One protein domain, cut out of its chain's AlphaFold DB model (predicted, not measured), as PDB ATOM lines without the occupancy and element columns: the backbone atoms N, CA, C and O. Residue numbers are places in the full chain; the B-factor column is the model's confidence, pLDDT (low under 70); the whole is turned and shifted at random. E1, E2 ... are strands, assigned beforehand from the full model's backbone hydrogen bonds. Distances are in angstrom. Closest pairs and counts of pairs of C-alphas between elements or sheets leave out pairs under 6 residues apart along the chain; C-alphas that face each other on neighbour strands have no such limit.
ATOM      1  N   GLU A  34     124.285 108.452  58.886       79.50
ATOM      2  CA  GLU A  34     125.236 109.234  58.083       79.50
ATOM      3  C   GLU A  34     126.612 109.261  58.765       79.50
ATOM      4  O   GLU A  34     126.725 109.662  59.923       79.50
ATOM      5  N   LEU A  35     127.667 108.866  58.044       83.12
ATOM      6  CA  LEU A  35     129.051 108.871  58.531       83.12
ATOM      7  C   LEU A  35     129.890 109.917  57.785       83.12
ATOM      8  O   LEU A  35     130.017 109.867  56.559       83.12
ATOM      9  N   SER A  36     130.530 110.808  58.539       80.12
ATOM     10  CA  SER A  36     131.474 111.808  58.034       80.12
ATOM     11  C   SER A  36     132.847 111.615  58.675       80.12
ATOM     12  O   SER A  36     132.963 111.606  59.896       80.12
ATOM     13  N   CYS A  37     133.900 111.497  57.864       82.88
ATOM     14  CA  CYS A  37     135.278 111.392  58.349       82.88
ATOM     15  C   CYS A  37     136.006 112.729  58.168       82.88
ATOM     16  O   CYS A  37     135.975 113.315  57.085       82.88
ATOM     17  N   SER A  38     136.713 113.183  59.199       81.62
ATOM     18  CA  SER A  38     137.660 114.304  59.129       81.62
ATOM     19  C   SER A  38     139.083 113.811  59.399       81.62
ATOM     20  O   SER A  38     139.293 112.632  59.661       81.62
ATOM     21  N   THR A  39     140.079 114.692  59.376       75.12
ATOM     22  CA  THR A  39     141.467 114.322  59.707       75.12
ATOM     23  C   THR A  39     141.710 114.088  61.203       75.12
ATOM     24  O   THR A  39     142.762 113.568  61.552       75.12
ATOM     25  N   ALA A  40     140.777 114.467  62.085       74.25
ATOM     26  CA  ALA A  40     140.949 114.371  63.543       74.25
ATOM     27  C   ALA A  40     139.955 113.416  64.232       74.25
ATOM     28  O   ALA A  40     140.242 112.880  65.301       74.25
ATOM     29  N   ALA A  41     138.785 113.215  63.630       82.38
ATOM     30  CA  ALA A  41     137.680 112.449  64.192       82.38
ATOM     31  C   ALA A  41     136.738 111.975  63.082       82.38
ATOM     32  O   ALA A  41     136.752 112.522  61.970       82.38
ATOM     33  N   PHE A  42     135.858 111.037  63.405       82.62
ATOM     34  CA  PHE A  42     134.678 110.754  62.598       82.62
ATOM     35  C   PHE A  42     133.406 111.088  63.372       82.62
ATOM     36  O   PHE A  42     133.357 111.003  64.598       82.62
ATOM     37  N   SER A  43     132.382 111.505  62.640       83.38
ATOM     38  CA  SER A  43     131.090 111.894  63.184       83.38
ATOM     39  C   SER A  43     129.998 111.028  62.575       83.38
ATOM     40  O   SER A  43     129.929 110.875  61.354       83.38
ATOM     41  N   VAL A  44     129.142 110.482  63.431       82.88
ATOM     42  CA  VAL A  44     128.014 109.628  63.060       82.88
ATOM     43  C   VAL A  44     126.732 110.351  63.423       82.88
ATOM     44  O   VAL A  44     126.562 110.758  64.571       82.88
ATOM     45  N   THR A  45     125.836 110.511  62.455       82.50
ATOM     46  CA  THR A  45     124.505 111.079  62.682       82.50
ATOM     47  C   THR A  45     123.459 109.989  62.506       82.50
ATOM     48  O   THR A  45     123.455 109.304  61.485       82.50
ATOM     49  N   SER A  46     122.570 109.832  63.484       84.19
ATOM     50  CA  SER A  46     121.455 108.881  63.444       84.19
ATOM     51  C   SER A  46     120.175 109.525  63.961       84.19
ATOM     52  O   SER A  46     120.210 110.450  64.768       84.19
ATOM     53  N   GLN A  47     119.015 109.025  63.539       83.38
ATOM     54  CA  GLN A  47     117.733 109.432  64.128       83.38
ATOM     55  C   GLN A  47     117.560 108.940  65.579       83.38
ATOM     56  O   GLN A  47     116.705 109.455  66.300       83.38
ATOM     57  N   ARG A  48     118.381 107.980  66.022       81.69
ATOM     58  CA  ARG A  48     118.340 107.363  67.357       81.69
ATOM     59  C   ARG A  48     119.613 107.643  68.160       81.69
ATOM     60  O   ARG A  48     120.649 107.872  67.533       81.69
ATOM     61  N   PRO A  49     119.553 107.634  69.506       79.44
ATOM     62  CA  PRO A  49     120.737 107.720  70.355       79.44
ATOM     63  C   PRO A  49     121.778 106.678  69.945       79.44
ATOM     64  O   PRO A  49     121.438 105.528  69.670       79.44
ATOM     65  N   LEU A  50     123.039 107.101  69.885       74.81
ATOM     66  CA  LEU A  50     124.171 106.251  69.531       74.81
ATOM     67  C   LEU A  50     125.086 106.081  70.739       74.81
ATOM     68  O   LEU A  50     125.339 107.052  71.464       74.81
ATOM     69  N   TYR A  51     125.619 104.873  70.884       77.50
ATOM     70  CA  TYR A  51     126.578 104.486  71.910       77.50
ATOM     71  C   TYR A  51     127.794 103.828  71.251       77.50
ATOM     72  O   TYR A  51     127.640 103.012  70.346       77.50
ATOM     73  N   THR A  52     129.008 104.174  71.675       65.94
ATOM     74  CA  THR A  52     130.240 103.524  71.195       65.94
ATOM     75  C   THR A  52     130.635 102.398  72.138       65.94
ATOM     76  O   THR A  52     130.644 102.601  73.354       65.94
ATOM     77  N   ALA A  53     130.994 101.234  71.603       57.59
ATOM     78  CA  ALA A  53     131.532 100.153  72.424       57.59
ATOM     79  C   ALA A  53     133.013 100.426  72.739       57.59
ATOM     80  O   ALA A  53     133.824 100.569  71.824       57.59
ATOM     81  N   SER A  54     133.382 100.499  74.023       52.22
ATOM     82  CA  SER A  54     134.796 100.467  74.409       52.22
ATOM     83  C   SER A  54     135.326  99.029  74.333       52.22
ATOM     84  O   SER A  54     134.560  98.063  74.396       52.22
ATOM     85  N   ALA A  55     136.647  98.877  74.206       45.47
ATOM     86  CA  ALA A  55     137.313  97.572  74.140       45.47
ATOM     87  C   ALA A  55     137.073  96.691  75.387       45.47
ATOM     88  O   ALA A  55     137.253  95.477  75.310       45.47
ATOM     89  N   ASP A  56     136.600  97.284  76.488       40.94
ATOM     90  CA  ASP A  56     136.392  96.619  77.777       40.94
ATOM     91  C   ASP A  56     134.916  96.249  78.037       40.94
ATOM     92  O   ASP A  56     134.565  95.791  79.123       40.94
ATOM     93  N   GLY A  57     134.025  96.431  77.052       40.56
ATOM     94  CA  GLY A  57     132.616  96.024  77.152       40.56
ATOM     95  C   GLY A  57     131.738  96.910  78.047       40.56
ATOM     96  O   GLY A  57     130.557  96.613  78.220       40.56
ATOM     97  N   PHE A  58     132.277  98.014  78.574       37.41
ATOM     98  CA  PHE A  58     131.514  99.070  79.245       37.41
ATOM     99  C   PHE A  58     131.231 100.223  78.268       37.41
ATOM    100  O   PHE A  58     132.107 100.644  77.513       37.41
ATOM    101  N   LEU A  59     129.994 100.733  78.262       44.66
ATOM    102  CA  LEU A  59     129.601 101.911  77.481       44.66
ATOM    103  C   LEU A  59     130.247 103.165  78.094       44.66
ATOM    104  O   LEU A  59     129.645 103.812  78.946       44.66
ATOM    105  N   ASP A  60     131.476 103.489  77.694       43.28
ATOM    106  CA  ASP A  60     132.123 104.743  78.090       43.28
ATOM    107  C   ASP A  60     131.462 105.948  77.400       43.28
ATOM    108  O   ASP A  60     131.053 105.879  76.237       43.28
ATOM    109  N   GLU A  61     131.370 107.065  78.131       48.31
ATOM    110  CA  GLU A  61     130.695 108.317  77.753       48.31
ATOM    111  C   GLU A  61     131.376 109.065  76.590       48.31
ATOM    112  O   GLU A  61     131.821 110.206  76.716       48.31
ATOM    113  N   CYS A  62     131.374 108.489  75.394       57.66
ATOM    114  CA  CYS A  62     131.367 109.295  74.177       57.66
ATOM    115  C   CYS A  62     129.911 109.649  73.876       57.66
ATOM    116  O   CYS A  62     129.238 109.036  73.050       57.66
ATOM    117  N   SER A  63     129.399 110.599  74.664       57.53
ATOM    118  CA  SER A  63     128.001 111.019  74.631       57.53
ATOM    119  C   SER A  63     127.622 111.535  73.242       57.53
ATOM    120  O   SER A  63     128.258 112.429  72.678       57.53
ATOM    121  N   SER A  64     126.567 110.957  72.668       70.50
ATOM    122  CA  SER A  64     125.939 111.522  71.482       70.50
ATOM    123  C   SER A  64     125.136 112.761  71.887       70.50
ATOM    124  O   SER A  64     124.394 112.759  72.869       70.50
ATOM    125  N   ILE A  65     125.296 113.853  71.145       77.81
ATOM    126  CA  ILE A  65     124.592 115.111  71.398       77.81
ATOM    127  C   ILE A  65     123.413 115.185  70.434       77.81
ATOM    128  O   ILE A  65     123.563 114.978  69.228       77.81
ATOM    129  N   ARG A  66     122.222 115.503  70.942       80.38
ATOM    130  CA  ARG A  66     121.044 115.701  70.092       80.38
ATOM    131  C   ARG A  66     121.177 117.009  69.306       80.38
ATOM    132  O   ARG A  66     121.091 118.094  69.874       80.38
ATOM    133  N   GLY A  67     121.377 116.894  67.999       77.06
ATOM    134  CA  GLY A  67     121.417 117.998  67.044       77.06
ATOM    135  C   GLY A  67     120.124 118.134  66.223       77.06
ATOM    136  O   GLY A  67     119.197 117.333  66.348       77.06
ATOM    137  N   PRO A  68     120.050 119.133  65.324       71.19
ATOM    138  CA  PRO A  68     118.849 119.431  64.534       71.19
ATOM    139  C   PRO A  68     118.485 118.357  63.493       71.19
ATOM    140  O   PRO A  68     117.373 118.375  62.972       71.19
ATOM    141  N   LYS A  69     119.400 117.430  63.178       77.12
ATOM    142  CA  LYS A  69     119.184 116.326  62.223       77.12
ATOM    143  C   LYS A  69     119.085 114.941  62.879       77.12
ATOM    144  O   LYS A  69     118.930 113.959  62.162       77.12
ATOM    145  N   GLY A  70     119.172 114.861  64.209       85.81
ATOM    146  CA  GLY A  70     119.255 113.602  64.951       85.81
ATOM    147  C   GLY A  70     120.345 113.637  66.023       85.81
ATOM    148  O   GLY A  70     120.840 114.701  66.389       85.81
ATOM    149  N   TRP A  71     120.719 112.475  66.536       84.56
ATOM    150  CA  TRP A  71     121.824 112.297  67.469       84.56
ATOM    151  C   TRP A  71     123.152 112.265  66.719       84.56
ATOM    152  O   TRP A  71     123.304 111.526  65.748       84.56
ATOM    153  N   LEU A  72     124.098 113.081  67.173       83.50
ATOM    154  CA  LEU A  72     125.440 113.209  66.620       83.50
ATOM    155  C   LEU A  72     126.451 112.664  67.628       83.50
ATOM    156  O   LEU A  72     126.591 113.219  68.716       83.50
ATOM    157  N   ALA A  73     127.183 111.621  67.256       83.44
ATOM    158  CA  ALA A  73     128.339 111.140  68.005       83.44
ATOM    159  C   ALA A  73     129.616 111.543  67.262       83.44
ATOM    160  O   ALA A  73     129.772 111.205  66.090       83.44
ATOM    161  N   THR A  74     130.527 112.257  67.924       81.88
ATOM    162  CA  THR A  74     131.858 112.564  67.377       81.88
ATOM    163  C   THR A  74     132.895 111.771  68.146       81.88
ATOM    164  O   THR A  74     133.017 111.917  69.359       81.88
ATOM    165  N   VAL A  75     133.654 110.956  67.427       80.19
ATOM    166  CA  VAL A  75     134.647 110.053  67.996       80.19
ATOM    167  C   VAL A  75     136.019 110.421  67.457       80.19
ATOM    168  O   VAL A  75     136.260 110.409  66.247       80.19
ATOM    169  N   GLY A  76     136.926 110.773  68.366       79.69
ATOM    170  CA  GLY A  76     138.321 111.013  68.027       79.69
ATOM    171  C   GLY A  76     139.014 109.710  67.642       79.69
ATOM    172  O   GLY A  76     138.754 108.660  68.224       79.69
ATOM    173  N   TYR A  77     139.946 109.774  66.691       80.88
ATOM    174  CA  TYR A  77     140.671 108.581  66.234       80.88
ATOM    175  C   TYR A  77     141.504 107.885  67.320       80.88
ATOM    176  O   TYR A  77     141.801 106.702  67.190       80.88
ATOM    177  N   ASN A  78     141.838 108.607  68.395       79.38
ATOM    178  CA  ASN A  78     142.577 108.098  69.553       79.38
ATOM    179  C   ASN A  78     141.698 107.974  70.813       79.38
ATOM    180  O   ASN A  78     142.226 107.837  71.913       79.38
ATOM    181  N   THR A  79     140.371 108.086  70.686       76.31
ATOM    182  CA  THR A  79     139.429 108.029  71.813       76.31
ATOM    183  C   THR A  79     138.278 107.055  71.531       76.31
ATOM    184  O   THR A  79     138.152 106.513  70.429       76.31
ATOM    185  N   CYS A  80     137.448 106.794  72.549       73.12
ATOM    186  CA  CYS A  80     136.215 105.998  72.458       73.12
ATOM    187  C   CYS A  80     136.394 104.560  71.934       73.12
ATOM    188  O   CYS A  80     135.542 104.075  71.197       73.12
ATOM    189  N   GLY A  81     137.511 103.888  72.235       70.75
ATOM    190  CA  GLY A  81     137.743 102.508  71.781       70.75
ATOM    191  C   GLY A  81     138.015 102.351  70.278       70.75
ATOM    192  O   GLY A  81     137.944 101.242  69.757       70.75
ATOM    193  N   THR A  82     138.339 103.437  69.564       79.38
ATOM    194  CA  THR A  82     138.665 103.373  68.131       79.38
ATOM    195  C   THR A  82     139.916 102.529  67.896       79.38
ATOM    196  O   THR A  82     141.005 102.845  68.373       79.38
ATOM    197  N   THR A  83     139.776 101.470  67.103       80.00
ATOM    198  CA  THR A  83     140.910 100.669  66.637       80.00
ATOM    199  C   THR A  83     141.570 101.363  65.454       80.00
ATOM    200  O   THR A  83     140.895 101.782  64.512       80.00
ATOM    201  N   SER A  84     142.895 101.499  65.493       83.31
ATOM    202  CA  SER A  84     143.673 102.014  64.367       83.31
ATOM    203  C   SER A  84     144.557 100.910  63.801       83.31
ATOM    204  O   SER A  84     145.171 100.137  64.535       83.31
ATOM    205  N   THR A  85     144.600 100.794  62.479       81.81
ATOM    206  CA  THR A  85     145.485  99.867  61.772       81.81
ATOM    207  C   THR A  85     146.223 100.637  60.689       81.81
ATOM    208  O   THR A  85     145.606 101.303  59.852       81.81
ATOM    209  N   TYR A  86     147.553 100.570  60.717       75.81
ATOM    210  CA  TYR A  86     148.379 101.141  59.660       75.81
ATOM    211  C   TYR A  86     148.251 100.297  58.388       75.81
ATOM    212  O   TYR A  86     148.397  99.075  58.430       75.81
ATOM    213  N   ILE A  87     147.987 100.956  57.264       73.06
ATOM    214  CA  ILE A  87     147.918 100.352  55.933       73.06
ATOM    215  C   ILE A  87     149.086 100.909  55.105       73.06
ATOM    216  O   ILE A  87     149.471 102.071  55.255       73.06
ATOM    217  N   SER A  88     149.666 100.081  54.232       59.44
ATOM    218  CA  SER A  88     150.730 100.474  53.298       59.44
ATOM    219  C   SER A  88     150.432 101.811  52.593       59.44
ATOM    220  O   SER A  88     149.285 102.156  52.304       59.44
ATOM    221  N   GLY A  89     151.487 102.596  52.339       67.69
ATOM    222  CA  GLY A  89     151.377 103.889  51.652       67.69
ATOM    223  C   GLY A  89     150.993 105.087  52.535       67.69
ATOM    224  O   GLY A  89     150.474 106.070  52.015       67.69
ATOM    225  N   GLY A  90     151.230 105.033  53.853       69.31
ATOM    226  CA  GLY A  90     150.980 106.161  54.766       69.31
ATOM    227  C   GLY A  90     149.501 106.385  55.104       69.31
ATOM    228  O   GLY A  90     149.124 107.467  55.556       69.31
ATOM    229  N   SER A  91     148.656 105.379  54.861       72.19
ATOM    230  CA  SER A  91     147.229 105.410  55.179       72.19
ATOM    231  C   SER A  91     146.959 104.784  56.545       72.19
ATOM    232  O   SER A  91     147.508 103.738  56.875       72.19
ATOM    233  N   HIS A  92     146.038 105.360  57.309       75.12
ATOM    234  CA  HIS A  92     145.513 104.753  58.530       75.12
ATOM    235  C   HIS A  92     144.044 104.386  58.335       75.12
ATOM    236  O   HIS A  92     143.265 105.188  57.812       75.12
ATOM    237  N   LEU A  93     143.672 103.177  58.749       83.25
ATOM    238  CA  LEU A  93     142.281 102.773  58.902       83.25
ATOM    239  C   LEU A  93     141.900 102.894  60.367       83.25
ATOM    240  O   LEU A  93     142.530 102.278  61.223       83.25
ATOM    241  N   TYR A  94     140.857 103.665  60.627       82.06
ATOM    242  CA  TYR A  94     140.247 103.794  61.937       82.06
ATOM    243  C   TYR A  94     138.886 103.120  61.895       82.06
ATOM    244  O   TYR A  94     138.094 103.426  61.005       82.06
ATOM    245  N   ALA A  95     138.624 102.206  62.820       84.25
ATOM    246  CA  ALA A  95     137.360 101.496  62.911       84.25
ATOM    247  C   ALA A  95     136.828 101.513  64.341       84.25
ATOM    248  O   ALA A  95     137.587 101.384  65.306       84.25
ATOM    249  N   ASN A  96     135.516 101.665  64.469       82.56
ATOM    250  CA  ASN A  96     134.826 101.644  65.749       82.56
ATOM    251  C   ASN A  96     133.467 100.950  65.594       82.56
ATOM    252  O   ASN A  96     132.917 100.876  64.490       82.56
ATOM    253  N   GLU A  97     132.949 100.429  66.697       82.44
ATOM    254  CA  GLU A  97     131.622  99.847  66.770       82.44
ATOM    255  C   GLU A  97     130.658 100.829  67.440       82.44
ATOM    256  O   GLU A  97     130.906 101.337  68.535       82.44
ATOM    257  N   VAL A  98     129.531 101.073  66.776       76.12
ATOM    258  CA  VAL A  98     128.457 101.919  67.288       76.12
ATOM    259  C   VAL A  98     127.188 101.097  67.389       76.12
ATOM    260  O   VAL A  98     126.838 100.380  66.456       76.12
ATOM    261  N   VAL A  99     126.492 101.221  68.509       77.31
ATOM    262  CA  VAL A  99     125.236 100.534  68.791       77.31
ATOM    263  C   VAL A  99     124.151 101.589  69.001       77.31
ATOM    264  O   VAL A  99     124.390 102.594  69.675       77.31
ATOM    265  N   ASP A 100     122.978 101.406  68.397       76.88
ATOM    266  CA  ASP A 100     121.815 102.253  68.690       76.88
ATOM    267  C   ASP A 100     121.076 101.788  69.963       76.88
ATOM    268  O   ASP A 100     121.328 100.709  70.501       76.88
ATOM    269  N   ASP A 101     120.140 102.594  70.463       73.25
ATOM    270  CA  ASP A 101     119.301 102.258  71.627       73.25
ATOM    271  C   ASP A 101     118.396 101.022  71.434       73.25
ATOM    272  O   ASP A 101     117.846 100.502  72.404       73.25
ATOM    273  N   ALA A 102     118.270 100.521  70.204       72.00
ATOM    274  CA  ALA A 102     117.557  99.293  69.871       72.00
ATOM    275  C   ALA A 102     118.479  98.058  69.785       72.00
ATOM    276  O   ALA A 102     117.998  96.962  69.493       72.00
ATOM    277  N   GLY A 103     119.780  98.207  70.064       67.69
ATOM    278  CA  GLY A 103     120.753  97.114  70.064       67.69
ATOM    279  C   GLY A 103     121.291  96.743  68.679       67.69
ATOM    280  O   GLY A 103     121.952  95.711  68.540       67.69
ATOM    281  N   HIS A 104     121.042  97.554  67.647       75.69
ATOM    282  CA  HIS A 104     121.627  97.337  66.325       75.69
ATOM    283  C   HIS A 104     123.084  97.801  66.320       75.69
ATOM    284  O   HIS A 104     123.368  98.988  66.478       75.69
ATOM    285  N   GLY A 105     124.008  96.857  66.133       76.06
ATOM    286  CA  GLY A 105     125.437  97.138  66.012       76.06
ATOM    287  C   GLY A 105     125.854  97.477  64.579       76.06
ATOM    288  O   GLY A 105     125.490  96.789  63.619       76.06
ATOM    289  N   PHE A 106     126.691  98.497  64.442       77.44
ATOM    290  CA  PHE A 106     127.293  98.949  63.192       77.44
ATOM    291  C   PHE A 106     128.808  99.028  63.356       77.44
ATOM    292  O   PHE A 106     129.303  99.557  64.349       77.44
ATOM    293  N   ILE A 107     129.548  98.558  62.355       80.50
ATOM    294  CA  ILE A 107     130.980  98.830  62.242       80.50
ATOM    295  C   ILE A 107     131.138 100.009  61.294       80.50
ATOM    296  O   ILE A 107     130.743  99.955  60.126       80.50
ATOM    297  N   ILE A 108     131.740 101.075  61.796       78.94
ATOM    298  CA  ILE A 108     132.088 102.249  61.005       78.94
ATOM    299  C   ILE A 108     133.590 102.303  60.828       78.94
ATOM    300  O   ILE A 108     134.349 102.012  61.752       78.94
ATOM    301  N   SER A 109     134.024 102.668  59.626       84.25
ATOM    302  CA  SER A 109     135.443 102.822  59.341       84.25
ATOM    303  C   SER A 109     135.737 104.056  58.497       84.25
ATOM    304  O   SER A 109     134.975 104.426  57.600       84.25
ATOM    305  N   CYS A 110     136.861 104.691  58.811       81.69
ATOM    306  CA  CYS A 110     137.416 105.839  58.115       81.69
ATOM    307  C   CYS A 110     138.850 105.518  57.700       81.69
ATOM    308  O   CYS A 110     139.707 105.266  58.547       81.69
ATOM    309  N   ARG A 111     139.130 105.552  56.397       82.62
ATOM    310  CA  ARG A 111     140.494 105.437  55.869       82.62
ATOM    311  C   ARG A 111     141.019 106.825  55.553       82.62
ATOM    312  O   ARG A 111     140.484 107.464  54.654       82.62
ATOM    313  N   CYS A 112     142.070 107.261  56.237       74.44
ATOM    314  CA  CYS A 112     142.698 108.561  56.019       74.44
ATOM    315  C   CYS A 112     144.114 108.405  55.458       74.44
ATOM    316  O   CYS A 112     144.931 107.678  56.020       74.44
ATOM    317  N   SER A 113     144.409 109.115  54.368       75.94
ATOM    318  CA  SER A 113     145.743 109.233  53.768       75.94
ATOM    319  C   SER A 113     146.106 110.714  53.688       75.94
ATOM    320  O   SER A 113     145.653 111.442  52.799       75.94
ATOM    321  N   GLY A 114     146.869 111.204  54.666       75.88
ATOM    322  CA  GLY A 114     147.128 112.637  54.822       75.88
ATOM    323  C   GLY A 114     145.843 113.429  55.104       75.88
ATOM    324  O   GLY A 114     145.219 113.249  56.144       75.88
ATOM    325  N   ARG A 115     145.448 114.323  54.184       65.38
ATOM    326  CA  ARG A 115     144.253 115.188  54.327       65.38
ATOM    327  C   ARG A 115     142.964 114.602  53.738       65.38
ATOM    328  O   ARG A 115     141.920 115.241  53.840       65.38
ATOM    329  N   VAL A 116     143.027 113.433  53.102       62.41
ATOM    330  CA  VAL A 116     141.874 112.816  52.427       62.41
ATOM    331  C   VAL A 116     141.397 111.620  53.237       62.41
ATOM    332  O   VAL A 116     142.194 110.725  53.518       62.41
ATOM    333  N   CYS A 117     140.109 111.597  53.593       67.19
ATOM    334  CA  CYS A 117     139.485 110.495  54.320       67.19
ATOM    335  C   CYS A 117     138.267 109.942  53.561       67.19
ATOM    336  O   CYS A 117     137.470 110.709  53.024       67.19
ATOM    337  N   HIS A 118     138.110 108.617  53.548       75.94
ATOM    338  CA  HIS A 118     136.964 107.907  52.968       75.94
ATOM    339  C   HIS A 118     136.208 107.133  54.051       75.94
ATOM    340  O   HIS A 118     136.846 106.509  54.898       75.94
ATOM    341  N   SER A 119     134.872 107.169  54.014       75.19
ATOM    342  CA  SER A 119     133.986 106.544  55.002       75.19
ATOM    343  C   SER A 119     133.334 105.258  54.481       75.19
ATOM    344  O   SER A 119     133.003 105.151  53.299       75.19
ATOM    345  N   GLN A 120     133.117 104.290  55.374       77.75
ATOM    346  CA  GLN A 120     132.325 103.088  55.105       77.75
ATOM    347  C   GLN A 120     131.551 102.659  56.362       77.75
ATOM    348  O   GLN A 120     132.110 102.636  57.458       77.75
ATOM    349  N   VAL A 121     130.276 102.290  56.189       69.94
ATOM    350  CA  VAL A 121     129.398 101.743  57.239       69.94
ATOM    351  C   VAL A 121     129.041 100.303  56.874       69.94
ATOM    352  O   VAL A 121     128.634 100.039  55.741       69.94
ATOM    353  N   LEU A 122     129.204  99.376  57.815       71.12
ATOM    354  CA  LEU A 122     128.893  97.957  57.653       71.12
ATOM    355  C   LEU A 122     127.961  97.495  58.789       71.12
ATOM    356  O   LEU A 122     128.240  97.791  59.952       71.12
ATOM    357  N   PRO A 123     126.872  96.760  58.502       60.41
ATOM    358  CA  PRO A 123     126.067  96.139  59.551       60.41
ATOM    359  C   PRO A 123     126.885  95.058  60.278       60.41
ATOM    360  O   PRO A 123     127.629  94.306  59.639       60.41
ATOM    361  N   LYS A 124     126.758  94.963  61.608       51.88
ATOM    362  CA  LYS A 124     127.449  93.941  62.409       51.88
ATOM    363  C   LYS A 124     126.821  92.564  62.152       51.88
ATOM    364  O   LYS A 124     125.822  92.196  62.758       51.88
TER     365      LYS A 124
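AT A GLANCE: This is residues 34 to 124 of the 713 residues of an uncharacterized protein of Gregarina niphandrodes (UniProt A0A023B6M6). Two twisted sheets stand partly face to face as a sandwich with crossed strands: the larger is the long meander E6 E7 E8 E9, each strand the antiparallel neighbour of the one before, with short E3 beside E7 as well, and the smaller is E1 E2 E5 E4. The hairpin turns of E4 and E5 and of E6 and E7 lie at opposite ends of the longest axis, and a long loop, residues 53 to 64, leads from E3 to E4. The printed part has 91 residues, with no named helix and nine strands, E1 to E9 in order; the class is all strand. The larger sheet is branched and the smaller has the order E1 - E2 - E5 - E4, both antiparallel. The whole is compact, with a radius of gyration of the C-alphas of 12.6 A and spans of 38 by 31 by 22 A.

IN THESE COORDINATES: The longest strand, E7, is residues 91 to 100, 29.0 A from C-alpha 91 at (147.229, 105.410, 55.179) to C-alpha 100. E8 is residues 105 to 113, 26.6 A, and E9 is residues 116 to 123, 24.1 A, ending at C-alpha 123, (126.067, 96.139, 59.551). E6 is residues 83 to 87 and E3 residues 50 to 52. In the smaller sheet, E1 is residues 34 to 37, from C-alpha 34 at (125.236, 109.234, 58.083); E2 is residues 41 to 46, E5 residues 70 to 76, 19.5 A, and E4 residues 65 to 67.

HOW THE PARTS SIT: E3 and E6 lie on one side of E7 in staggered pairing, E6 beside residues 91 to 95 and E3 beside residues 97 to 100, with E8 on the other side. N 85 and O 93 of E6 and E7 are 2.8 A apart, and N 51 and O 99 of E3 and E7 are 2.9 A apart, within hydrogen-bond range. So are N 94 and O 110 of E7 and E8, 2.9 A, and N 109 and O 120 of E8 and E9, 2.9 A. In the smaller sheet, N 36 and O 43 of E1 and E2 are 2.9 A apart, N 44 and O 73 of E2 and E5 2.8 A, and N 65 and O 72 of E4 and E5 2.8 A. Between the sheets, the closest C-alphas of E1 and E9 are those of Cys 37 and Cys 117, 5.9 A, and of E3 and E5 those of Leu 50 and Ala 73, 6.6 A. The strands of one sheet stand at 41 degrees to those of the other. E4 and E9 are apart.

THE WHOLE: The C-alphas of Pro 68 and Ser 88, the two farthest apart, are 38.8 A from each other. The printed part has no cut. The link E3 to E4, 12 residues, is long. The mean pLDDT of the printed part is 73.3, and 22 residues are under 70, among them residues 52 to 63.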